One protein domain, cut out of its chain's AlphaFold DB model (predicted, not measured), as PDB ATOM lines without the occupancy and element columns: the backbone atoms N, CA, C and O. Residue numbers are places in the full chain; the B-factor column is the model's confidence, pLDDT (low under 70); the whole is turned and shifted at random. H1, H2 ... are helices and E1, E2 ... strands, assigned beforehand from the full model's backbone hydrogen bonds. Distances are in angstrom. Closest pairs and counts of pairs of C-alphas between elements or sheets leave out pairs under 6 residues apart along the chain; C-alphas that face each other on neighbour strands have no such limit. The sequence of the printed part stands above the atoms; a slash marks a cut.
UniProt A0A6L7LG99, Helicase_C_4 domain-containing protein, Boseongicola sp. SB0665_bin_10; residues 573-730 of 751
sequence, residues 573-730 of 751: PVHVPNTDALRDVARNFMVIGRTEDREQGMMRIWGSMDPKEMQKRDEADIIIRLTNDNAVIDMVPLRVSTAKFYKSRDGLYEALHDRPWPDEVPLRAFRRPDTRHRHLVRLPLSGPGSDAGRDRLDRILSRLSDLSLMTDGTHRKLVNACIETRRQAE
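What this domain is: This is residues 573 to 730 of the 751 residues of the protein "Helicase_C_4 domain-containing protein" of Boseongicola sp. SB0665_bin_10 (UniProt A0A6L7LG99). A twisted sheet of six strands is covered on one face by two helices side by side, H1 and H4, which come closest where H1 begins and H4 ends; H5 packs across H1 near the edge strand E1, and the other face bears no named helix. At the far end from H5, the short helices H2 and H3 and the long unnamed stretch of residues 658 to 680 make a looser end, with H3 tucked against H4. The printed part has 158 residues, with five named helices and six named strands in the order E1 H1 E2 E3 E4 H2 H3 E5 H4 E6 H5. The sheet runs E1, E6, E2, E3, E4, E5, all antiparallel, and the class is mixed, helices and strands, in two layers: a sheet with H1, H4 and H5 on one face. The whole is compact, with a radius of gyration of the C-alphas of 15.7 A and spans of 46 by 37 by 30 A.

Where its parts are: The sheet's strands are E1, residues 574 to 576; E6, residues 709 to 711; E2, residues 602 to 607, 16.9 A from first to last C-alpha; E3, residues 622 to 627, 16.6 A; E4, residues 630 to 635, 16.4 A; and E5, residues 681 to 684, 10.2 A. E1 begins at C-alpha 574 (13.919, 62.368, -48.548). H1 is residues 579 to 592, 19.9 A, and H4 is residues 690 to 702, 18.3 A, from C-alpha 690 at (38.301, 56.797, -60.847). H5, residues 716 to 730, is the longest helix at 22.0 A and ends at C-alpha 730 (29.839, 77.483, -40.837). H2 is residues 643 to 647, and H3 is residues 652 to 657.

How they stand to each other: E2, E3 and E4 form a meander, each strand the antiparallel neighbour of the one before; E2 and E3 are a hairpin, with N 605 and O 624 at 2.8 A, and so are E3 and E4, with N 625 and O 632 at 2.8 A. E5 is the edge strand beside E4, with N 683 and O 631 at 2.8 A. On the other side of the sheet's order, E6 pairs with E2 through N 710 and O 606, 2.8 A, and with the edge strand E1 through N 576 and O 709, 2.9 A. E1, H1 and E2 make a split strand-helix-strand unit, two strands of one sheet that are not neighbours, with a helix between them along the chain and E6 between them in the sheet, and its crossover is right-handed. H1 is on the sheet at a height over the sheet of 9.5 A, over E2 and, only just, over E6 and E3 with 3 C-alphas each; it runs along the strands, at 3 degrees to E2 on the local plane. H4 is on the same face, 9.3 A over the sheet, over E4 and E5; it runs along the strands only just, at 29 degrees to E4 on the local plane. H1, with residues 579 to 583 alone, touches residues 698 to 702 of H4 at a shallow tilt of 27 degrees, opposite ways; the closest C-alphas are those of Thr 579 and Ser 702, 6.1 A. H5 touches H1 with residues 718 to 723 alone, at a steep tilt of 63 degrees, opposite ways; the closest C-alphas, of Val 585 and Val 719, are 5.5 A apart. H3 touches residues 696 to 700 of H4, opposite ways at a tilt of 36 degrees, only just steep, with the C-alphas of Ala 655 and Ile 700 closest at 5.9 A; it only grazes the sheet, with residues 655 to 657. The helix packing is mostly crossed, but only just: 1 of these 3 touching pairs is at a shallow tilt. H2 is not on the sheet and is close to H3 but not clearly touching, with the C-alphas of Tyr 646 and Leu 652 closest at 6.5 A. Every O i to N i+4 pair is within hydrogen-bond range in H1, H2, H3 and H4; in H5, 7 of 11 are.

The domain as a whole: The C-alphas farthest apart, those of Leu 667 and Gln 728, are 48.7 A apart, and the printed part has no cut. The long links are E2 to E3, of 14 residues, and H3 to E5, of 23. The mean pLDDT of the printed part is 75.3; 40 residues are under 70, among them residues 591 to 601, 668 to 678 and 721 to 730.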
ATOM      1  N   PRO A 573      11.240  58.454 -49.493       80.25
ATOM      2  CA  PRO A 573      12.027  59.452 -50.179       80.25
ATOM      3  C   PRO A 573      12.266  60.700 -49.330       80.25
ATOM      4  O   PRO A 573      11.326  61.247 -48.753       80.25
ATOM      5  N   VAL A 574      13.514  61.168 -49.298       81.00
ATOM      6  CA  VAL A 574      13.919  62.368 -48.548       81.00
ATOM      7  C   VAL A 574      14.397  63.439 -49.517       81.00
ATOM      8  O   VAL A 574      15.217  63.157 -50.393       81.00
ATOM      9  N   HIS A 575      13.893  64.662 -49.352       80.25
ATOM     10  CA  HIS A 575      14.301  65.814 -50.153       80.25
ATOM     11  C   HIS A 575      15.737  66.241 -49.840       80.25
ATOM     12  O   HIS A 575      16.109  66.379 -48.673       80.25
ATOM     13  N   VAL A 576      16.517  66.515 -50.884       78.75
ATOM     14  CA  VAL A 576      17.860  67.087 -50.767       78.75
ATOM     15  C   VAL A 576      17.737  68.611 -50.863       78.75
ATOM     16  O   VAL A 576      17.324  69.105 -51.908       78.75
ATOM     17  N   PRO A 577      18.040  69.371 -49.795       68.12
ATOM     18  CA  PRO A 577      17.663  70.783 -49.697       68.12
ATOM     19  C   PRO A 577      18.393  71.694 -50.688       68.12
ATOM     20  O   PRO A 577      17.823  72.691 -51.119       68.12
ATOM     21  N   ASN A 578      19.639  71.371 -51.043       72.06
ATOM     22  CA  ASN A 578      20.454  72.183 -51.939       72.06
ATOM     23  C   ASN A 578      21.572  71.359 -52.608       72.06
ATOM     24  O   ASN A 578      21.779  70.171 -52.342       72.06
ATOM     25  N   THR A 579      22.311  72.026 -53.492       67.62
ATOM     26  CA  THR A 579      23.409  71.479 -54.313       67.62
ATOM     27  C   THR A 579      24.561  70.928 -53.497       67.62
ATOM     28  O   THR A 579      25.221  69.962 -53.878       67.62
ATOM     29  N   ASP A 580      24.825  71.587 -52.386       68.94
ATOM     30  CA  ASP A 580      25.956  71.332 -51.525       68.94
ATOM     31  C   ASP A 580      25.719  70.068 -50.700       68.94
ATOM     32  O   ASP A 580      26.562  69.168 -50.691       68.94
ATOM     33  N   ALA A 581      24.506  69.920 -50.163       74.06
ATOM     34  CA  ALA A 581      24.032  68.681 -49.566       74.06
ATOM     35  C   ALA A 581      24.063  67.524 -50.577       74.06
ATOM     36  O   ALA A 581      24.514  66.434 -50.243       74.06
ATOM     37  N   LEU A 582      23.654  67.747 -51.833       78.25
ATOM     38  CA  LEU A 582      23.702  66.714 -52.877       78.25
ATOM     39  C   LEU A 582      25.127  66.195 -53.129       78.25
ATOM     40  O   LEU A 582      25.334  64.986 -53.274       78.25
ATOM     41  N   ARG A 583      26.110  67.099 -53.194       76.69
ATOM     42  CA  ARG A 583      27.521  66.745 -53.420       76.69
ATOM     43  C   ARG A 583      28.105  66.005 -52.229       76.69
ATOM     44  O   ARG A 583      28.763  64.987 -52.430       76.69
ATOM     45  N   ASP A 584      27.835  66.467 -51.015       75.31
ATOM     46  CA  ASP A 584      28.336  65.829 -49.798       75.31
ATOM     47  C   ASP A 584      27.718  64.451 -49.593       75.31
ATOM     48  O   ASP A 584      28.434  63.499 -49.291       75.31
ATOM     49  N   VAL A 585      26.420  64.305 -49.868       78.00
ATOM     50  CA  VAL A 585      25.736  63.008 -49.881       78.00
ATOM     51  C   VAL A 585      26.413  62.055 -50.857       78.00
ATOM     52  O   VAL A 585      26.747  60.931 -50.485       78.00
ATOM     53  N   ALA A 586      26.675  62.502 -52.088       78.06
ATOM     54  CA  ALA A 586      27.351  61.677 -53.079       78.06
ATOM     55  C   ALA A 586      28.792  61.327 -52.661       78.06
ATOM     56  O   ALA A 586      29.213  60.181 -52.821       78.06
ATOM     57  N   ARG A 587      29.545  62.278 -52.093       76.31
ATOM     58  CA  ARG A 587      30.925  62.079 -51.614       76.31
ATOM     59  C   ARG A 587      30.997  61.119 -50.435       76.31
ATOM     60  O   ARG A 587      31.749  60.149 -50.493       76.31
ATOM     61  N   ASN A 588      30.192  61.341 -49.406       74.06
ATOM     62  CA  ASN A 588      30.177  60.505 -48.212       74.06
ATOM     63  C   ASN A 588      29.655  59.105 -48.520       74.06
ATOM     64  O   ASN A 588      30.192  58.138 -47.985       74.06
ATOM     65  N   PHE A 589      28.700  58.961 -49.445       75.69
ATOM     66  CA  PHE A 589      28.278  57.649 -49.933       75.69
ATOM     67  C   PHE A 589      29.447  56.869 -50.562       75.69
ATOM     68  O   PHE A 589      29.618  55.685 -50.278       75.69
ATOM     69  N   MET A 590      30.312  57.532 -51.341       70.94
ATOM     70  CA  MET A 590      31.509  56.903 -51.926       70.94
ATOM     71  C   MET A 590      32.562  56.486 -50.885       70.94
ATOM     72  O   MET A 590      33.349  55.576 -51.154       70.94
ATOM     73  N   VAL A 591      32.606  57.152 -49.726       67.19
ATOM     74  CA  VAL A 591      33.545  56.848 -48.635       67.19
ATOM     75  C   VAL A 591      32.996  55.741 -47.733       67.19
ATOM     76  O   VAL A 591      33.673  54.740 -47.521       67.19
ATOM     77  N   ILE A 592      31.761  55.890 -47.249       62.31
ATOM     78  CA  ILE A 592      31.139  55.017 -46.242       62.31
ATOM     79  C   ILE A 592      30.619  53.710 -46.857       62.31
ATOM     80  O   ILE A 592      30.753  52.652 -46.241       62.31
ATOM     81  N   GLY A 593      30.115  53.738 -48.099       55.38
ATOM     82  CA  GLY A 593      29.641  52.542 -48.813       55.38
ATOM     83  C   GLY A 593      30.728  51.490 -49.076       55.38
ATOM     84  O   GLY A 593      30.422  50.353 -49.430       55.38
ATOM     85  N   ARG A 594      32.007  51.838 -48.876       55.44
ATOM     86  CA  ARG A 594      33.146  50.909 -48.960       55.44
ATOM     87  C   ARG A 594      33.373  50.091 -47.684       55.44
ATOM     88  O   ARG A 594      34.083  49.091 -47.757       55.44
ATOM     89  N   THR A 595      32.817  50.514 -46.550       50.91
ATOM     90  CA  THR A 595      33.117  49.976 -45.209       50.91
ATOM     91  C   THR A 595      32.002  49.126 -44.597       50.91
ATOM     92  O   THR A 595      32.319  48.232 -43.821       50.91
ATOM     93  N   GLU A 596      30.733  49.352 -44.948       51.59
ATOM     94  CA  GLU A 596      29.587  48.567 -44.452       51.59
ATOM     95  C   GLU A 596      28.949  47.728 -45.575       51.59
ATOM     96  O   GLU A 596      29.072  48.064 -46.752       51.59
ATOM     97  N   ASP A 597      28.338  46.601 -45.193       46.84
ATOM     98  CA  ASP A 597      27.896  45.463 -46.015       46.84
ATOM     99  C   ASP A 597      27.581  45.724 -47.503       46.84
ATOM    100  O   ASP A 597      26.751  46.551 -47.887       46.84
ATOM    101  N   ARG A 598      28.171  44.877 -48.361       47.56
ATOM    102  CA  ARG A 598      27.995  44.849 -49.829       47.56
ATOM    103  C   ARG A 598      26.543  44.671 -50.303       47.56
ATOM    104  O   ARG A 598      26.291  44.822 -51.498       47.56
ATOM    105  N   GLU A 599      25.599  44.358 -49.418       45.34
ATOM    106  CA  GLU A 599      24.216  44.023 -49.781       45.34
ATOM    107  C   GLU A 599      23.293  45.238 -50.021       45.34
ATOM    108  O   GLU A 599      22.210  45.061 -50.574       45.34
ATOM    109  N   GLN A 600      23.717  46.480 -49.728       52.03
ATOM    110  CA  GLN A 600      22.915  47.704 -49.971       52.03
ATOM    111  C   GLN A 600      23.596  48.753 -50.876       52.03
ATOM    112  O   GLN A 600      23.319  49.945 -50.785       52.03
ATOM    113  N   GLY A 601      24.507  48.345 -51.763       58.88
ATOM    114  CA  GLY A 601      25.445  49.245 -52.458       58.88
ATOM    115  C   GLY A 601      24.884  50.178 -53.546       58.88
ATOM    116  O   GLY A 601      25.592  50.418 -54.528       58.88
ATOM    117  N   MET A 602      23.645  50.677 -53.445       74.75
ATOM    118  CA  MET A 602      23.045  51.559 -54.451       74.75
ATOM    119  C   MET A 602      22.144  52.653 -53.854       74.75
ATOM    120  O   MET A 602      21.026  52.369 -53.440       74.75
ATOM    121  N   MET A 603      22.569  53.916 -53.953       81.19
ATOM    122  CA  MET A 603      21.730  55.086 -53.669       81.19
ATOM    123  C   MET A 603      21.123  55.634 -54.960       81.19
ATOM    124  O   MET A 603      21.818  55.816 -55.968       81.19
ATOM    125  N   ARG A 604      19.822  55.935 -54.942       84.62
ATOM    126  CA  ARG A 604      19.127  56.560 -56.075       84.62
ATOM    127  C   ARG A 604      18.684  57.963 -55.719       84.62
ATOM    128  O   ARG A 604      18.022  58.162 -54.708       84.62
ATOM    129  N   ILE A 605      19.003  58.901 -56.598       86.44
ATOM    130  CA  ILE A 605      18.583  60.295 -56.514       86.44
ATOM    131  C   ILE A 605      17.784  60.607 -57.770       86.44
ATOM    132  O   ILE A 605      18.212  60.254 -58.868       86.44
ATOM    133  N   TRP A 606      16.621  61.229 -57.639       86.94
ATOM    134  CA  TRP A 606      15.800  61.591 -58.789       86.94
ATOM    135  C   TRP A 606      15.100  62.929 -58.594       86.94
ATOM    136  O   TRP A 606      14.950  63.399 -57.470       86.94
ATOM    137  N   GLY A 607      14.658  63.535 -59.691       85.06
ATOM    138  CA  GLY A 607      13.889  64.775 -59.657       85.06
ATOM    139  C   GLY A 607      13.404  65.200 -61.035       85.06
ATOM    140  O   GLY A 607      13.581  64.473 -62.016       85.06
ATOM    141  N   SER A 608      12.781  66.374 -61.084       82.19
ATOM    142  CA  SER A 608      12.267  66.975 -62.316       82.19
ATOM    143  C   SER A 608      13.285  67.930 -62.942       82.19
ATOM    144  O   SER A 608      14.142  68.479 -62.251       82.19
ATOM    145  N   MET A 609      13.189  68.145 -64.255       81.31
ATOM    146  CA  MET A 609      13.859  69.260 -64.928       81.31
ATOM    147  C   MET A 609      13.156  70.604 -64.672       81.31
ATOM    148  O   MET A 609      13.788  71.648 -64.859       81.31
ATOM    149  N   ASP A 610      11.883  70.602 -64.252       78.81
ATOM    150  CA  ASP A 610      11.206  71.798 -63.750       78.81
ATOM    151  C   ASP A 610      11.555  71.987 -62.262       78.81
ATOM    152  O   ASP A 610      11.208  71.143 -61.433       78.81
ATOM    153  N   PRO A 611      12.236  73.084 -61.883       67.38
ATOM    154  CA  PRO A 611      12.624  73.326 -60.496       67.38
ATOM    155  C   PRO A 611      11.429  73.424 -59.531       67.38
ATOM    156  O   PRO A 611      11.604  73.207 -58.332       67.38
ATOM    157  N   LYS A 612      10.222  73.728 -60.033       69.44
ATOM    158  CA  LYS A 612       8.998  73.878 -59.229       69.44
ATOM    159  C   LYS A 612       8.177  72.597 -59.108       69.44
ATOM    160  O   LYS A 612       7.274  72.554 -58.272       69.44
ATOM    161  N   GLU A 613       8.450  71.579 -59.919       70.69
ATOM    162  CA  GLU A 613       7.683  70.337 -59.908       70.69
ATOM    163  C   GLU A 613       8.410  69.219 -59.164       70.69
ATOM    164  O   GLU A 613       9.610  68.991 -59.310       70.69
ATOM    165  N   MET A 614       7.642  68.461 -58.383       67.81
ATOM    166  CA  MET A 614       8.133  67.282 -57.682       67.81
ATOM    167  C   MET A 614       7.542  66.029 -58.331       67.81
ATOM    168  O   MET A 614       6.351  65.755 -58.197       67.81
ATOM    169  N   GLN A 615       8.381  65.269 -59.039       74.31
ATOM    170  CA  GLN A 615       7.969  64.067 -59.767       74.31
ATOM    171  C   GLN A 615       8.156  62.786 -58.944       74.31
ATOM    172  O   GLN A 615       9.043  62.668 -58.089       74.31
ATOM    173  N   LYS A 616       7.312  61.787 -59.225       75.25
ATOM    174  CA  LYS A 616       7.481  60.428 -58.697       75.25
ATOM    175  C   LYS A 616       8.686  59.766 -59.355       75.25
ATOM    176  O   LYS A 616       9.024  60.056 -60.495       75.25
ATOM    177  N   ARG A 617       9.307  58.825 -58.643       75.38
ATOM    178  CA  ARG A 617      10.515  58.122 -59.098       75.38
ATOM    179  C   ARG A 617      10.386  57.496 -60.493       75.38
ATOM    180  O   ARG A 617      11.353  57.537 -61.247       75.38
ATOM    181  N   ASP A 618       9.227  56.930 -60.826       75.94
ATOM    182  CA  ASP A 618       8.997  56.260 -62.116       75.94
ATOM    183  C   ASP A 618       8.753  57.241 -63.276       75.94
ATOM    184  O   ASP A 618       8.866  56.867 -64.441       75.94
ATOM    185  N   GLU A 619       8.462  58.502 -62.955       79.94
ATOM    186  CA  GLU A 619       8.161  59.582 -63.899       79.94
ATOM    187  C   GLU A 619       9.284  60.629 -63.955       79.94
ATOM    188  O   GLU A 619       9.168  61.606 -64.687       79.94
ATOM    189  N   ALA A 620      10.360  60.432 -63.185       82.31
ATOM    190  CA  ALA A 620      11.413  61.416 -62.995       82.31
ATOM    191  C   ALA A 620      12.193  61.711 -64.282       82.31
ATOM    192  O   ALA A 620      12.702  60.807 -64.953       82.31
ATOM    193  N   ASP A 621      12.376  62.996 -64.567       84.00
ATOM    194  CA  ASP A 621      13.190  63.481 -65.679       84.00
ATOM    195  C   ASP A 621      14.682  63.151 -65.536       84.00
ATOM    196  O   ASP A 621      15.395  63.053 -66.540       84.00
ATOM    197  N   ILE A 622      15.163  63.030 -64.295       85.81
ATOM    198  CA  ILE A 622      16.563  62.779 -63.947       85.81
ATOM    199  C   ILE A 622      16.625  61.662 -62.907       85.81
ATOM    200  O   ILE A 622      15.940  61.717 -61.890       85.81
ATOM    201  N   ILE A 623      17.490  60.674 -63.136       87.25
ATOM    202  CA  ILE A 623      17.778  59.561 -62.230       87.25
ATOM    203  C   ILE A 623      19.295  59.367 -62.146       87.25
ATOM    204  O   ILE A 623      19.943  58.911 -63.091       87.25
ATOM    205  N   ILE A 624      19.863  59.648 -60.980       87.94
ATOM    206  CA  ILE A 624      21.257  59.394 -60.624       87.94
ATOM    207  C   ILE A 624      21.299  58.136 -59.758       87.94
ATOM    208  O   ILE A 624      20.582  58.005 -58.768       87.94
ATOM    209  N   ARG A 625      22.136  57.182 -60.144       88.25
ATOM    210  CA  ARG A 625      22.358  55.920 -59.442       88.25
ATOM    211  C   ARG A 625      23.812  55.867 -59.012       88.25
ATOM    212  O   ARG A 625      24.687  55.785 -59.870       88.25
ATOM    213  N   LEU A 626      24.060  55.916 -57.713       85.94
ATOM    214  CA  LEU A 626      25.394  55.824 -57.134       85.94
ATOM    215  C   LEU A 626      25.599  54.407 -56.610       85.94
ATOM    216  O   LEU A 626      24.785  53.929 -55.830       85.94
ATOM    217  N   THR A 627      26.672  53.746 -57.030       82.69
ATOM    218  CA  THR A 627      27.148  52.489 -56.441       82.69
ATOM    219  C   THR A 627      28.606  52.625 -56.021       82.69
ATOM    220  O   THR A 627      29.276  53.584 -56.399       82.69
ATOM    221  N   ASN A 628      29.126  51.640 -55.288       75.31
ATOM    222  CA  ASN A 628      30.527  51.623 -54.845       75.31
ATOM    223  C   ASN A 628      31.547  51.724 -55.994       75.31
ATOM    224  O   ASN A 628      32.665  52.208 -55.800       75.31
ATOM    225  N   ASP A 629      31.163  51.287 -57.194       79.44
ATOM    226  CA  ASP A 629      32.059  51.214 -58.348       79.44
ATOM    227  C   ASP A 629      31.720  52.216 -59.450       79.44
ATOM    228  O   ASP A 629      32.582  52.527 -60.270       79.44
ATOM    229  N   ASN A 630      30.472  52.692 -59.537       85.31
ATOM    230  CA  ASN A 630      30.016  53.511 -60.659       85.31
ATOM    231  C   ASN A 630      28.941  54.531 -60.252       85.31
ATOM    232  O   ASN A 630      28.026  54.212 -59.499       85.31
ATOM    233  N   ALA A 631      28.964  55.712 -60.872       87.12
ATOM    234  CA  ALA A 631      27.811  56.607 -60.944       87.12
ATOM    235  C   ALA A 631      27.170  56.507 -62.331       87.12
ATOM    236  O   ALA A 631      27.838  56.682 -63.350       87.12
ATOM    237  N   VAL A 632      25.870  56.232 -62.384       88.38
ATOM    238  CA  VAL A 632      25.092  56.175 -63.627       88.38
ATOM    239  C   VAL A 632      24.029  57.259 -63.589       88.38
ATOM    240  O   VAL A 632      23.167  57.242 -62.715       88.38
ATOM    241  N   ILE A 633      24.057  58.167 -64.557       88.88
ATOM    242  CA  ILE A 633      23.090  59.259 -64.675       88.88
ATOM    243  C   ILE A 633      22.260  59.024 -65.933       88.88
ATOM    244  O   ILE A 633      22.793  58.887 -67.040       88.88
ATOM    245  N   ASP A 634      20.949  58.947 -65.755       86.56
ATOM    246  CA  ASP A 634      19.968  58.922 -66.830       86.56
ATOM    247  C   ASP A 634      19.106  60.175 -66.725       86.56
ATOM    248  O   ASP A 634      18.601  60.491 -65.654       86.56
ATOM    249  N   MET A 635      18.975  60.910 -67.818       85.69
ATOM    250  CA  MET A 635      18.062  62.042 -67.895       85.69
ATOM    251  C   MET A 635      17.566  62.211 -69.322       85.69
ATOM    252  O   MET A 635      18.041  61.560 -70.259       85.69
ATOM    253  N   VAL A 636      16.582  63.077 -69.507       84.25
ATOM    254  CA  VAL A 636      16.059  63.352 -70.840       84.25
ATOM    255  C   VAL A 636      17.152  64.005 -71.712       84.25
ATOM    256  O   VAL A 636      17.699  65.044 -71.334       84.25
ATOM    257  N   PRO A 637      17.487  63.437 -72.889       82.56
ATOM    258  CA  PRO A 637      18.554  63.957 -73.745       82.56
ATOM    259  C   PRO A 637      18.221  65.339 -74.319       82.56
ATOM    260  O   PRO A 637      17.050  65.723 -74.415       82.56
ATOM    261  N   LEU A 638      19.254  66.064 -74.758       83.62
ATOM    262  CA  LEU A 638      19.110  67.349 -75.443       83.62
ATOM    263  C   LEU A 638      18.265  67.203 -76.717       83.62
ATOM    264  O   LEU A 638      18.672  66.534 -77.662       83.62
ATOM    265  N   ARG A 639      17.113  67.868 -76.757       84.94
ATOM    266  CA  ARG A 639      16.227  68.018 -77.920       84.94
ATOM    267  C   ARG A 639      15.567  69.391 -77.876       84.94
ATOM    268  O   ARG A 639      15.657  70.078 -76.860       84.94
ATOM    269  N   VAL A 640      14.834  69.767 -78.921       83.81
ATOM    270  CA  VAL A 640      14.155  71.078 -78.997       83.81
ATOM    271  C   VAL A 640      13.345  71.400 -77.730       83.81
ATOM    272  O   VAL A 640      13.443  72.508 -77.212       83.81
ATOM    273  N   SER A 641      12.620  70.427 -77.165       80.50
ATOM    274  CA  SER A 641      11.823  70.655 -75.950       80.50
ATOM    275  C   SER A 641      12.615  70.721 -74.640       80.50
ATOM    276  O   SER A 641      12.109  71.281 -73.675       80.50
ATOM    277  N   THR A 642      13.849  70.210 -74.579       84.31
ATOM    278  CA  THR A 642      14.707  70.267 -73.374       84.31
ATOM    279  C   THR A 642      15.849  71.274 -73.492       84.31
ATOM    280  O   THR A 642      16.517  71.560 -72.504       84.31
ATOM    281  N   ALA A 643      16.061  71.884 -74.662       83.81
ATOM    282  CA  ALA A 643      17.143  72.842 -74.896       83.81
ATOM    283  C   ALA A 643      17.150  74.010 -73.901       83.81
ATOM    284  O   ALA A 643      18.219  74.446 -73.484       83.81
ATOM    285  N   LYS A 644      15.974  74.489 -73.478       85.12
ATOM    286  CA  LYS A 644      15.861  75.556 -72.474       85.12
ATOM    287  C   LYS A 644      16.468  75.148 -71.124       85.12
ATOM    288  O   LYS A 644      17.165  75.951 -70.513       85.12
ATOM    289  N   PHE A 645      16.251  73.902 -70.696       85.81
ATOM    290  CA  PHE A 645      16.811  73.358 -69.456       85.81
ATOM    291  C   PHE A 645      18.342  73.315 -69.507       85.81
ATOM    292  O   PHE A 645      19.000  73.855 -68.621       85.81
ATOM    293  N   TYR A 646      18.911  72.753 -70.576       85.19
ATOM    294  CA  TYR A 646      20.364  72.673 -70.732       85.19
ATOM    295  C   TYR A 646      21.010  74.061 -70.898       85.19
ATOM    296  O   TYR A 646      22.036  74.316 -70.286       85.19
ATOM    297  N   LYS A 647      20.386  74.996 -71.633       84.62
ATOM    298  CA  LYS A 647      20.895  76.377 -71.779       84.62
ATOM    299  C   LYS A 647      20.875  77.177 -70.479       84.62
ATOM    300  O   LYS A 647      21.723  78.034 -70.284       84.62
ATOM    301  N   SER A 648      19.909  76.912 -69.597       83.88
ATOM    302  CA  SER A 648      19.857  77.564 -68.280       83.88
ATOM    303  C   SER A 648      20.986  77.129 -67.341       83.88
ATOM    304  O   SER A 648      21.204  77.769 -66.318       83.88
ATOM    305  N   ARG A 649      21.698  76.047 -67.678       85.88
ATOM    306  CA  ARG A 649      22.754  75.438 -66.869       85.88
ATOM    307  C   ARG A 649      24.018  75.353 -67.703       85.88
ATOM    308  O   ARG A 649      24.297  74.331 -68.331       85.88
ATOM    309  N   ASP A 650      24.759  76.455 -67.699       80.44
ATOM    310  CA  ASP A 650      26.005  76.570 -68.444       80.44
ATOM    311  C   ASP A 650      26.918  75.367 -68.160       80.44
ATOM    312  O   ASP A 650      26.976  74.890 -67.025       80.44
ATOM    313  N   GLY A 651      27.559  74.813 -69.188       83.38
ATOM    314  CA  GLY A 651      28.479  73.672 -69.116       83.38
ATOM    315  C   GLY A 651      27.902  72.301 -68.695       83.38
ATOM    316  O   GLY A 651      28.680  71.358 -68.515       83.38
ATOM    317  N   LEU A 652      26.586  72.150 -68.467       85.94
ATOM    318  CA  LEU A 652      25.983  70.854 -68.088       85.94
ATOM    319  C   LEU A 652      26.063  69.832 -69.232       85.94
ATOM    320  O   LEU A 652      26.328  68.650 -68.998       85.94
ATOM    321  N   TYR A 653      25.840  70.281 -70.470       85.75
ATOM    322  CA  TYR A 653      25.892  69.425 -71.654       85.75
ATOM    323  C   TYR A 653      27.302  68.859 -71.861       85.75
ATOM    324  O   TYR A 653      27.475  67.650 -72.028       85.75
ATOM    325  N   GLU A 654      28.305  69.724 -71.761       87.00
ATOM    326  CA  GLU A 654      29.724  69.410 -71.870       87.00
ATOM    327  C   GLU A 654      30.125  68.381 -70.812       87.00
ATOM    328  O   GLU A 654      30.754  67.370 -71.129       87.00
ATOM    329  N   ALA A 655      29.681  68.573 -69.567       85.19
ATOM    330  CA  ALA A 655      29.953  67.643 -68.477       85.19
ATOM    331  C   ALA A 655      29.317  66.255 -68.704       85.19
ATOM    332  O   ALA A 655      29.941  65.228 -68.414       85.19
ATOM    333  N   LEU A 656      28.104  66.185 -69.263       84.88
ATOM    334  CA  LEU A 656      27.399  64.923 -69.529       84.88
ATOM    335  C   LEU A 656      27.934  64.185 -70.761       84.88
ATOM    336  O   LEU A 656      28.089  62.964 -70.723       84.88
ATOM    337  N   HIS A 657      28.254  64.901 -71.838       80.81
ATOM    338  CA  HIS A 657      28.558  64.304 -73.140       80.81
ATOM    339  C   HIS A 657      30.043  64.274 -73.505       80.81
ATOM    340  O   HIS A 657      30.400  63.488 -74.386       80.81
ATOM    341  N   ASP A 658      30.890  65.030 -72.796       79.94
ATOM    342  CA  ASP A 658      32.322  65.203 -73.092       79.94
ATOM    343  C   ASP A 658      32.572  65.809 -74.485       79.94
ATOM    344  O   ASP A 658      33.483  65.423 -75.215       79.94
ATOM    345  N   ARG A 659      31.665  66.693 -74.911       82.00
ATOM    346  CA  ARG A 659      31.649  67.344 -76.226       82.00
ATOM    347  C   ARG A 659      31.107  68.767 -76.082       82.00
ATOM    348  O   ARG A 659      30.258  68.970 -75.214       82.00
ATOM    349  N   PRO A 660      31.547  69.719 -76.922       82.50
ATOM    350  CA  PRO A 660      30.980  71.062 -76.932       82.50
ATOM    351  C   PRO A 660      29.505  71.032 -77.345       82.50
ATOM    352  O   PRO A 660      29.066  70.106 -78.035       82.50
ATOM    353  N   TRP A 661      28.752  72.049 -76.924       82.75
ATOM    354  CA  TRP A 661      27.376  72.275 -77.359       82.75
ATOM    355  C   TRP A 661      27.216  72.162 -78.894       82.75
ATOM    356  O   TRP A 661      28.013  72.751 -79.622       82.75
ATOM    357  N   PRO A 662      26.207  71.434 -79.413       82.56
ATOM    358  CA  PRO A 662      26.018  71.266 -80.853       82.56
ATOM    359  C   PRO A 662      25.426  72.523 -81.507       82.56
ATOM    360  O   PRO A 662      24.505  73.133 -80.958       82.56
ATOM    361  N   ASP A 663      25.891  72.854 -82.714       80.44
ATOM    362  CA  ASP A 663      25.422  74.024 -83.478       80.44
ATOM    363  C   ASP A 663      23.914  73.963 -83.795       80.44
ATOM    364  O   ASP A 663      23.216  74.976 -83.731       80.44
ATOM    365  N   GLU A 664      23.378  72.761 -84.048       83.00
ATOM    366  CA  GLU A 664      21.946  72.517 -84.253       83.00
ATOM    367  C   GLU A 664      21.369  71.556 -83.200       83.00
ATOM    368  O   GLU A 664      21.888  70.463 -82.954       83.00
ATOM    369  N   VAL A 665      20.245  71.944 -82.581       82.06
ATOM    370  CA  VAL A 665      19.549  71.116 -81.583       82.06
ATOM    371  C   VAL A 665      18.627  70.112 -82.290       82.06
ATOM    372  O   VAL A 665      17.718  70.527 -83.012       82.06
ATOM    373  N   PRO A 666      18.765  68.796 -82.047       79.94
ATOM    374  CA  PRO A 666      17.977  67.793 -82.753       79.94
ATOM    375  C   PRO A 666      16.492  67.810 -82.346       79.94
ATOM    376  O   PRO A 666      16.139  67.938 -81.169       79.94
ATOM    377  N   LEU A 667      15.602  67.594 -83.323       74.38
ATOM    378  CA  LEU A 667      14.150  67.436 -83.117       74.38
ATOM    379  C   LEU A 667      13.808  66.177 -82.301       74.38
ATOM    380  O   LEU A 667      12.929  66.200 -81.440       74.38
ATOM    381  N   ARG A 668      14.535  65.080 -82.541       68.19
ATOM    382  CA  ARG A 668      14.502  63.845 -81.747       68.19
ATOM    383  C   ARG A 668      15.934  63.416 -81.464       68.19
ATOM    384  O   ARG A 668      16.718  63.239 -82.388       68.19
ATOM    385  N   ALA A 669      16.266  63.252 -80.191       67.38
ATOM    386  CA  ALA A 669      17.590  62.816 -79.778       67.38
ATOM    387  C   ALA A 669      17.640  61.292 -79.642       67.38
ATOM    388  O   ALA A 669      16.814  60.702 -78.941       67.38
ATOM    389  N   PHE A 670      18.624  60.657 -80.279       57.34
ATOM    390  CA  PHE A 670      18.902  59.236 -80.088       57.34
ATOM    391  C   PHE A 670      19.795  59.049 -78.857       57.34
ATOM    392  O   PHE A 670      20.857  59.661 -78.743       57.34
ATOM    393  N   ARG A 671      19.369  58.195 -77.919       58.72
ATOM    394  CA  ARG A 671      20.221  57.763 -76.800       58.72
ATOM    395  C   ARG A 671      21.412  56.983 -77.379       58.72
ATOM    396  O   ARG A 671      21.202  56.168 -78.274       58.72
ATOM    397  N   ARG A 672      22.624  57.228 -76.870       54.78
ATOM    398  CA  ARG A 672      23.904  56.612 -77.282       54.78
ATOM    399  C   ARG A 672      23.758  55.152 -77.807       54.78
ATOM    400  O   ARG A 672      23.282  54.309 -77.037       54.78
ATOM    401  N   PRO A 673      24.133  54.839 -79.070       41.12
ATOM    402  CA  PRO A 673      23.880  53.530 -79.705       41.12
ATOM    403  C   PRO A 673      24.523  52.326 -78.995       41.12
ATOM    404  O   PRO A 673      23.983  51.224 -78.998       41.12
ATOM    405  N   ASP A 674      25.655  52.550 -78.337       51.00
ATOM    406  CA  ASP A 674      26.495  51.588 -77.617       51.00
ATOM    407  C   ASP A 674      25.924  51.144 -76.253       51.00
ATOM    408  O   ASP A 674      26.362  50.144 -75.686       51.00
ATOM    409  N   THR A 675      24.911  51.837 -75.725       52.78
ATOM    410  CA  THR A 675      24.416  51.651 -74.340       52.78
ATOM    411  C   THR A 675      23.078  50.908 -74.224       52.78
ATOM    412  O   THR A 675      22.490  50.850 -73.136       52.78
ATOM    413  N   ARG A 676      22.542  50.372 -75.335       52.22
ATOM    414  CA  ARG A 676      21.151  49.865 -75.427       52.22
ATOM    415  C   ARG A 676      20.116  50.862 -74.869       52.22
ATOM    416  O   ARG A 676      19.101  50.452 -74.311       52.22
ATOM    417  N   HIS A 677      20.388  52.167 -74.973       57.41
ATOM    418  CA  HIS A 677      19.498  53.253 -74.553       57.41
ATOM    419  C   HIS A 677      19.148  53.311 -73.044       57.41
ATOM    420  O   HIS A 677      18.116  53.883 -72.689       57.41
ATOM    421  N   ARG A 678      19.967  52.748 -72.138       62.97
ATOM    422  CA  ARG A 678      19.619  52.608 -70.698       62.97
ATOM    423  C   ARG A 678      20.083  53.734 -69.752       62.97
ATOM    424  O   ARG A 678      19.696  53.697 -68.586       62.97
ATOM    425  N   HIS A 679      20.978  54.628 -70.179       76.69
ATOM    426  CA  HIS A 679      21.487  55.775 -69.399       76.69
ATOM    427  C   HIS A 679      22.256  56.751 -70.308       76.69
ATOM    428  O   HIS A 679      22.653  56.367 -71.408       76.69
ATOM    429  N   LEU A 680      22.487  57.991 -69.857       79.94
ATOM    430  CA  LEU A 680      23.241  58.998 -70.615       79.94
ATOM    431  C   LEU A 680      24.744  58.956 -70.346       79.94
ATOM    432  O   LEU A 680      25.532  59.040 -71.288       79.94
ATOM    433  N   VAL A 681      25.143  58.806 -69.084       85.56
ATOM    434  CA  VAL A 681      26.557  58.718 -68.702       85.56
ATOM    435  C   VAL A 681      26.761  57.691 -67.591       85.56
ATOM    436  O   VAL A 681      25.926  57.534 -66.699       85.56
ATOM    437  N   ARG A 682      27.877  56.964 -67.674       86.75
ATOM    438  CA  ARG A 682      28.376  56.048 -66.645       86.75
ATOM    439  C   ARG A 682      29.812  56.434 -66.318       86.75
ATOM    440  O   ARG A 682      30.646  56.485 -67.217       86.75
ATOM    441  N   LEU A 683      30.077  56.706 -65.047       87.00
ATOM    442  CA  LEU A 683      31.355  57.189 -64.535       87.00
ATOM    443  C   LEU A 683      31.946  56.146 -63.577       87.00
ATOM    444  O   LEU A 683      31.246  55.764 -62.634       87.00
ATOM    445  N   PRO A 684      33.187  55.672 -63.787       83.62
ATOM    446  CA  PRO A 684      33.850  54.778 -62.844       83.62
ATOM    447  C   PRO A 684      34.249  55.547 -61.576       83.62
ATOM    448  O   PRO A 684      34.832  56.625 -61.659       83.62
ATOM    449  N   LEU A 685      33.946  54.996 -60.399       79.88
ATOM    450  CA  LEU A 685      34.267  55.583 -59.085       79.88
ATOM    451  C   LEU A 685      35.338  54.792 -58.313       79.88
ATOM    452  O   LEU A 685      35.848  55.266 -57.291       79.88
ATOM    453  N   SER A 686      35.691  53.609 -58.825       74.44
ATOM    454  CA  SER A 686      36.713  52.691 -58.309       74.44
ATOM    455  C   SER A 686      37.517  52.095 -59.478       74.44
ATOM    456  O   SER A 686      36.978  51.924 -60.571       74.44
ATOM    457  N   GLY A 687      38.806  51.793 -59.270       75.38
ATOM    458  CA  GLY A 687      39.708  51.282 -60.316       75.38
ATOM    459  C   GLY A 687      40.406  52.371 -61.160       75.38
ATOM    460  O   GLY A 687      40.373  53.550 -60.790       75.38
ATOM    461  N   PRO A 688      41.073  52.001 -62.274       65.19
ATOM    462  CA  PRO A 688      41.797  52.939 -63.138       65.19
ATOM    463  C   PRO A 688      40.865  54.011 -63.725       65.19
ATOM    464  O   PRO A 688      39.833  53.681 -64.304       65.19
ATOM    465  N   GLY A 689      41.222  55.293 -63.583       74.50
ATOM    466  CA  GLY A 689      40.410  56.424 -64.064       74.50
ATOM    467  C   GLY A 689      39.310  56.904 -63.104       74.50
ATOM    468  O   GLY A 689      38.491  57.739 -63.487       74.50
ATOM    469  N   SER A 690      39.291  56.405 -61.863       78.44
ATOM    470  CA  SER A 690      38.301  56.797 -60.847       78.44
ATOM    471  C   SER A 690      38.391  58.263 -60.409       78.44
ATOM    472  O   SER A 690      37.348  58.863 -60.158       78.44
ATOM    473  N   ASP A 691      39.580  58.872 -60.388       78.81
ATOM    474  CA  ASP A 691      39.741  60.293 -60.035       78.81
ATOM    475  C   ASP A 691      39.049  61.206 -61.060       78.81
ATOM    476  O   ASP A 691      38.189  62.013 -60.711       78.81
ATOM    477  N   ALA A 692      39.295  60.969 -62.354       81.94
ATOM    478  CA  ALA A 692      38.617  61.683 -63.436       81.94
ATOM    479  C   ALA A 692      37.092  61.449 -63.435       81.94
ATOM    480  O   ALA A 692      36.317  62.352 -63.767       81.94
ATOM    481  N   GLY A 693      36.646  60.247 -63.052       83.69
ATOM    482  CA  GLY A 693      35.230  59.915 -62.893       83.69
ATOM    483  C   GLY A 693      34.556  60.677 -61.746       83.69
ATOM    484  O   GLY A 693      33.451  61.194 -61.929       83.69
ATOM    485  N   ARG A 694      35.228  60.804 -60.595       82.62
ATOM    486  CA  ARG A 694      34.748  61.565 -59.427       82.62
ATOM    487  C   ARG A 694      34.682  63.058 -59.708       82.62
ATOM    488  O   ARG A 694      33.640  63.660 -59.463       82.62
ATOM    489  N   ASP A 695      35.724  63.630 -60.302       84.00
ATOM    490  CA  ASP A 695      35.754  65.050 -60.670       84.00
ATOM    491  C   ASP A 695      34.637  65.397 -61.656       84.00
ATOM    492  O   ASP A 695      34.004  66.452 -61.584       84.00
ATOM    493  N   ARG A 696      34.364  64.491 -62.599       86.31
ATOM    494  CA  ARG A 696      33.291  64.666 -63.573       86.31
ATOM    495  C   ARG A 696      31.907  64.558 -62.938       86.31
ATOM    496  O   ARG A 696      31.040  65.358 -63.281       86.31
ATOM    497  N   LEU A 697      31.700  63.617 -62.015       86.12
ATOM    498  CA  LEU A 697      30.456  63.512 -61.248       86.12
ATOM    499  C   LEU A 697      30.200  64.801 -60.459       86.12
ATOM    500  O   LEU A 697      29.105  65.351 -60.511       86.12
ATOM    501  N   ASP A 698      31.230  65.309 -59.793       83.38
ATOM    502  CA  ASP A 698      31.177  66.516 -58.974       83.38
ATOM    503  C   ASP A 698      30.788  67.760 -59.795       83.38
ATOM    504  O   ASP A 698      29.901  68.523 -59.400       83.38
ATOM    505  N   ARG A 699      31.357  67.908 -61.003       84.81
ATOM    506  CA  ARG A 699      30.948  68.946 -61.966       84.81
ATOM    507  C   ARG A 699      29.482  68.810 -62.374       84.81
ATOM    508  O   ARG A 699      28.780  69.816 -62.401       84.81
ATOM    509  N   ILE A 700      29.000  67.600 -62.664       87.50
ATOM    510  CA  ILE A 700      27.600  67.385 -63.067       87.50
ATOM    511  C   ILE A 700      26.644  67.744 -61.924       87.50
ATOM    512  O   ILE A 700      25.699  68.500 -62.141       87.50
ATOM    513  N   LEU A 701      26.902  67.257 -60.707       84.69
ATOM    514  CA  LEU A 701      26.044  67.518 -59.545       84.69
ATOM    515  C   LEU A 701      25.980  69.012 -59.203       84.69
ATOM    516  O   LEU A 701      24.900  69.515 -58.908       84.69
ATOM    517  N   SER A 702      27.095  69.740 -59.335       81.94
ATOM    518  CA  SER A 702      27.132  71.193 -59.104       81.94
ATOM    519  C   SER A 702      26.215  71.998 -60.035       81.94
ATOM    520  O   SER A 702      25.796  73.096 -59.691       81.94
ATOM    521  N   ARG A 703      25.875  71.448 -61.209       85.69
ATOM    522  CA  ARG A 703      25.033  72.096 -62.226       85.69
ATOM    523  C   ARG A 703      23.561  71.674 -62.146       85.69
ATOM    524  O   ARG A 703      22.741  72.185 -62.903       85.69
ATOM    525  N   LEU A 704      23.208  70.765 -61.234       81.44
ATOM    526  CA  LEU A 704      21.831  70.323 -60.960       81.44
ATOM    527  C   LEU A 704      21.253  70.975 -59.689       81.44
ATOM    528  O   LEU A 704      20.306  70.463 -59.100       81.44
ATOM    529  N   SER A 705      21.828  72.111 -59.297       65.75
ATOM    530  CA  SER A 705      21.679  72.802 -58.016       65.75
ATOM    531  C   SER A 705      20.263  73.165 -57.594       65.75
ATOM    532  O   SER A 705      19.912  72.979 -56.434       65.75
ATOM    533  N   ASP A 706      19.479  73.674 -58.540       70.62
ATOM    534  CA  ASP A 706      18.206  74.349 -58.258       70.62
ATOM    535  C   ASP A 706      17.009  73.410 -58.447       70.62
ATOM    536  O   ASP A 706      15.882  73.851 -58.662       70.62
ATOM    537  N   LEU A 707      17.265  72.101 -58.486       77.50
ATOM    538  CA  LEU A 707      16.251  71.094 -58.748       77.50
ATOM    539  C   LEU A 707      15.704  70.507 -57.458       77.50
ATOM    540  O   LEU A 707      16.444  70.212 -56.522       77.50
ATOM    541  N   SER A 708      14.399  70.253 -57.468       76.62
ATOM    542  CA  SER A 708      13.729  69.481 -56.429       76.62
ATOM    543  C   SER A 708      14.139  68.007 -56.552       76.62
ATOM    544  O   SER A 708      13.563  67.251 -57.342       76.62
ATOM    545  N   LEU A 709      15.178  67.606 -55.812       83.44
ATOM    546  CA  LEU A 709      15.762  66.261 -55.839       83.44
ATOM    547  C   LEU A 709      15.382  65.458 -54.588       83.44
ATOM    548  O   LEU A 709      15.333  65.981 -53.475       83.44
ATOM    549  N   MET A 710      15.159  64.157 -54.763       84.00
ATOM    550  CA  MET A 710      14.861  63.210 -53.689       84.00
ATOM    551  C   MET A 710      15.805  62.015 -53.729       84.00
ATOM    552  O   MET A 710      16.155  61.535 -54.805       84.00
ATOM    553  N   THR A 711      16.181  61.513 -52.555       84.56
ATOM    554  CA  THR A 711      16.850  60.212 -52.389       84.56
ATOM    555  C   THR A 711      15.829  59.129 -52.043       84.56
ATOM    556  O   THR A 711      14.719  59.459 -51.644       84.56
ATOM    557  N   ASP A 712      16.177  57.845 -52.146       76.62
ATOM    558  CA  ASP A 712      15.311  56.715 -51.750       76.62
ATOM    559  C   ASP A 712      15.224  56.471 -50.237       76.62
ATOM    560  O   ASP A 712      14.574  55.519 -49.813       76.62
ATOM    561  N   GLY A 713      15.851  57.323 -49.420       75.06
ATOM    562  CA  GLY A 713      15.830  57.221 -47.960       75.06
ATOM    563  C   GLY A 713      16.751  56.140 -47.391       75.06
ATOM    564  O   GLY A 713      17.152  56.251 -46.235       75.06
ATOM    565  N   THR A 714      17.185  55.163 -48.196       74.50
ATOM    566  CA  THR A 714      17.977  53.994 -47.763       74.50
ATOM    567  C   THR A 714      19.219  54.376 -46.950       74.50
ATOM    568  O   THR A 714      19.565  53.703 -45.986       74.50
ATOM    569  N   HIS A 715      19.851  55.511 -47.273       73.81
ATOM    570  CA  HIS A 715      21.001  56.053 -46.538       73.81
ATOM    571  C   HIS A 715      20.678  57.383 -45.836       73.81
ATOM    572  O   HIS A 715      21.502  58.296 -45.797       73.81
ATOM    573  N   ARG A 716      19.477  57.518 -45.263       74.38
ATOM    574  CA  ARG A 716      19.006  58.748 -44.599       74.38
ATOM    575  C   ARG A 716      19.969  59.269 -43.536       74.38
ATOM    576  O   ARG A 716      20.217  60.464 -43.491       74.38
ATOM    577  N   LYS A 717      20.547  58.392 -42.705       70.25
ATOM    578  CA  LYS A 717      21.518  58.796 -41.666       70.25
ATOM    579  C   LYS A 717      22.725  59.522 -42.263       70.25
ATOM    580  O   LYS A 717      23.182  60.505 -41.696       70.25
ATOM    581  N   LEU A 718      23.194  59.068 -43.426       71.94
ATOM    582  CA  LEU A 718      24.287  59.697 -44.159       71.94
ATOM    583  C   LEU A 718      23.864  61.058 -44.715       71.94
ATOM    584  O   LEU A 718      24.606  62.023 -44.567       71.94
ATOM    585  N   VAL A 719      22.660  61.154 -45.284       72.50
ATOM    586  CA  VAL A 719      22.091  62.426 -45.764       72.50
ATOM    587  C   VAL A 719      21.994  63.453 -44.640       72.50
ATOM    588  O   VAL A 719      22.493  64.566 -44.788       72.50
ATOM    589  N   ASN A 720      21.442  63.056 -43.499       72.44
ATOM    590  CA  ASN A 720      21.306  63.919 -42.333       72.44
ATOM    591  C   ASN A 720      22.669  64.354 -41.784       72.44
ATOM    592  O   ASN A 720      22.881  65.542 -41.571       72.44
ATOM    593  N   ALA A 721      23.617  63.422 -41.634       67.88
ATOM    594  CA  ALA A 721      24.958  63.738 -41.152       67.88
ATOM    595  C   ALA A 721      25.679  64.744 -42.065       67.88
ATOM    596  O   ALA A 721      26.335  65.654 -41.565       67.88
ATOM    597  N   CYS A 722      25.536  64.641 -43.393       68.75
ATOM    598  CA  CYS A 722      26.106  65.625 -44.326       68.75
ATOM    599  C   CYS A 722      25.552  67.035 -44.076       68.75
ATOM    600  O   CYS A 722      26.303  68.006 -44.084       68.75
ATOM    601  N   ILE A 723      24.245  67.131 -43.824       67.69
ATOM    602  CA  ILE A 723      23.556  68.394 -43.544       67.69
ATOM    603  C   ILE A 723      23.993  68.952 -42.175       67.69
ATOM    604  O   ILE A 723      24.276  70.141 -42.054       67.69
ATOM    605  N   GLU A 724      24.122  68.098 -41.157       63.19
ATOM    606  CA  GLU A 724      24.509  68.482 -39.792       63.19
ATOM    607  C   GLU A 724      25.995  68.868 -39.659       63.19
ATOM    608  O   GLU A 724      26.322  69.814 -38.946       63.19
ATOM    609  N   THR A 725      26.918  68.187 -40.348       58.88
ATOM    610  CA  THR A 725      28.373  68.437 -40.217       58.88
ATOM    611  C   THR A 725      28.762  69.823 -40.747       58.88
ATOM    612  O   THR A 725      29.665  70.474 -40.221       58.88
ATOM    613  N   ARG A 726      28.041  70.324 -41.757       55.59
ATOM    614  CA  ARG A 726      28.280  71.649 -42.346       55.59
ATOM    615  C   ARG A 726      27.928  72.792 -41.388       55.59
ATOM    616  O   ARG A 726      28.639  73.792 -41.360       55.59
ATOM    617  N   ARG A 727      26.944  72.585 -40.501       51.25
ATOM    618  CA  ARG A 727      26.608  73.508 -39.399       51.25
ATOM    619  C   ARG A 727      27.815  73.798 -38.505       51.25
ATOM    620  O   ARG A 727      28.002  74.933 -38.088       51.25
ATOM    621  N   GLN A 728      28.635  72.787 -38.206       47.06
ATOM    622  CA  GLN A 728      29.814  72.970 -37.351       47.06
ATOM    623  C   GLN A 728      30.932  73.750 -38.056       47.06
ATOM    624  O   GLN A 728      31.655  74.487 -37.395       47.06
ATOM    625  N   ALA A 729      31.052  73.629 -39.382       48.72
ATOM    626  CA  ALA A 729      32.041  74.367 -40.166       48.72
ATOM    627  C   ALA A 729      31.648  75.842 -40.372       48.72
ATOM    628  O   ALA A 729      32.497  76.725 -40.242       48.72
ATOM    629  N   GLU A 730      30.367  76.122 -40.632       45.28
ATOM    630  CA  GLU A 730      29.839  77.483 -40.837       45.28
ATOM    631  C   GLU A 730      29.644  78.273 -39.525       45.28
ATOM    632  O   GLU A 730      29.603  79.499 -39.553       45.28
TER     633      GLU A 730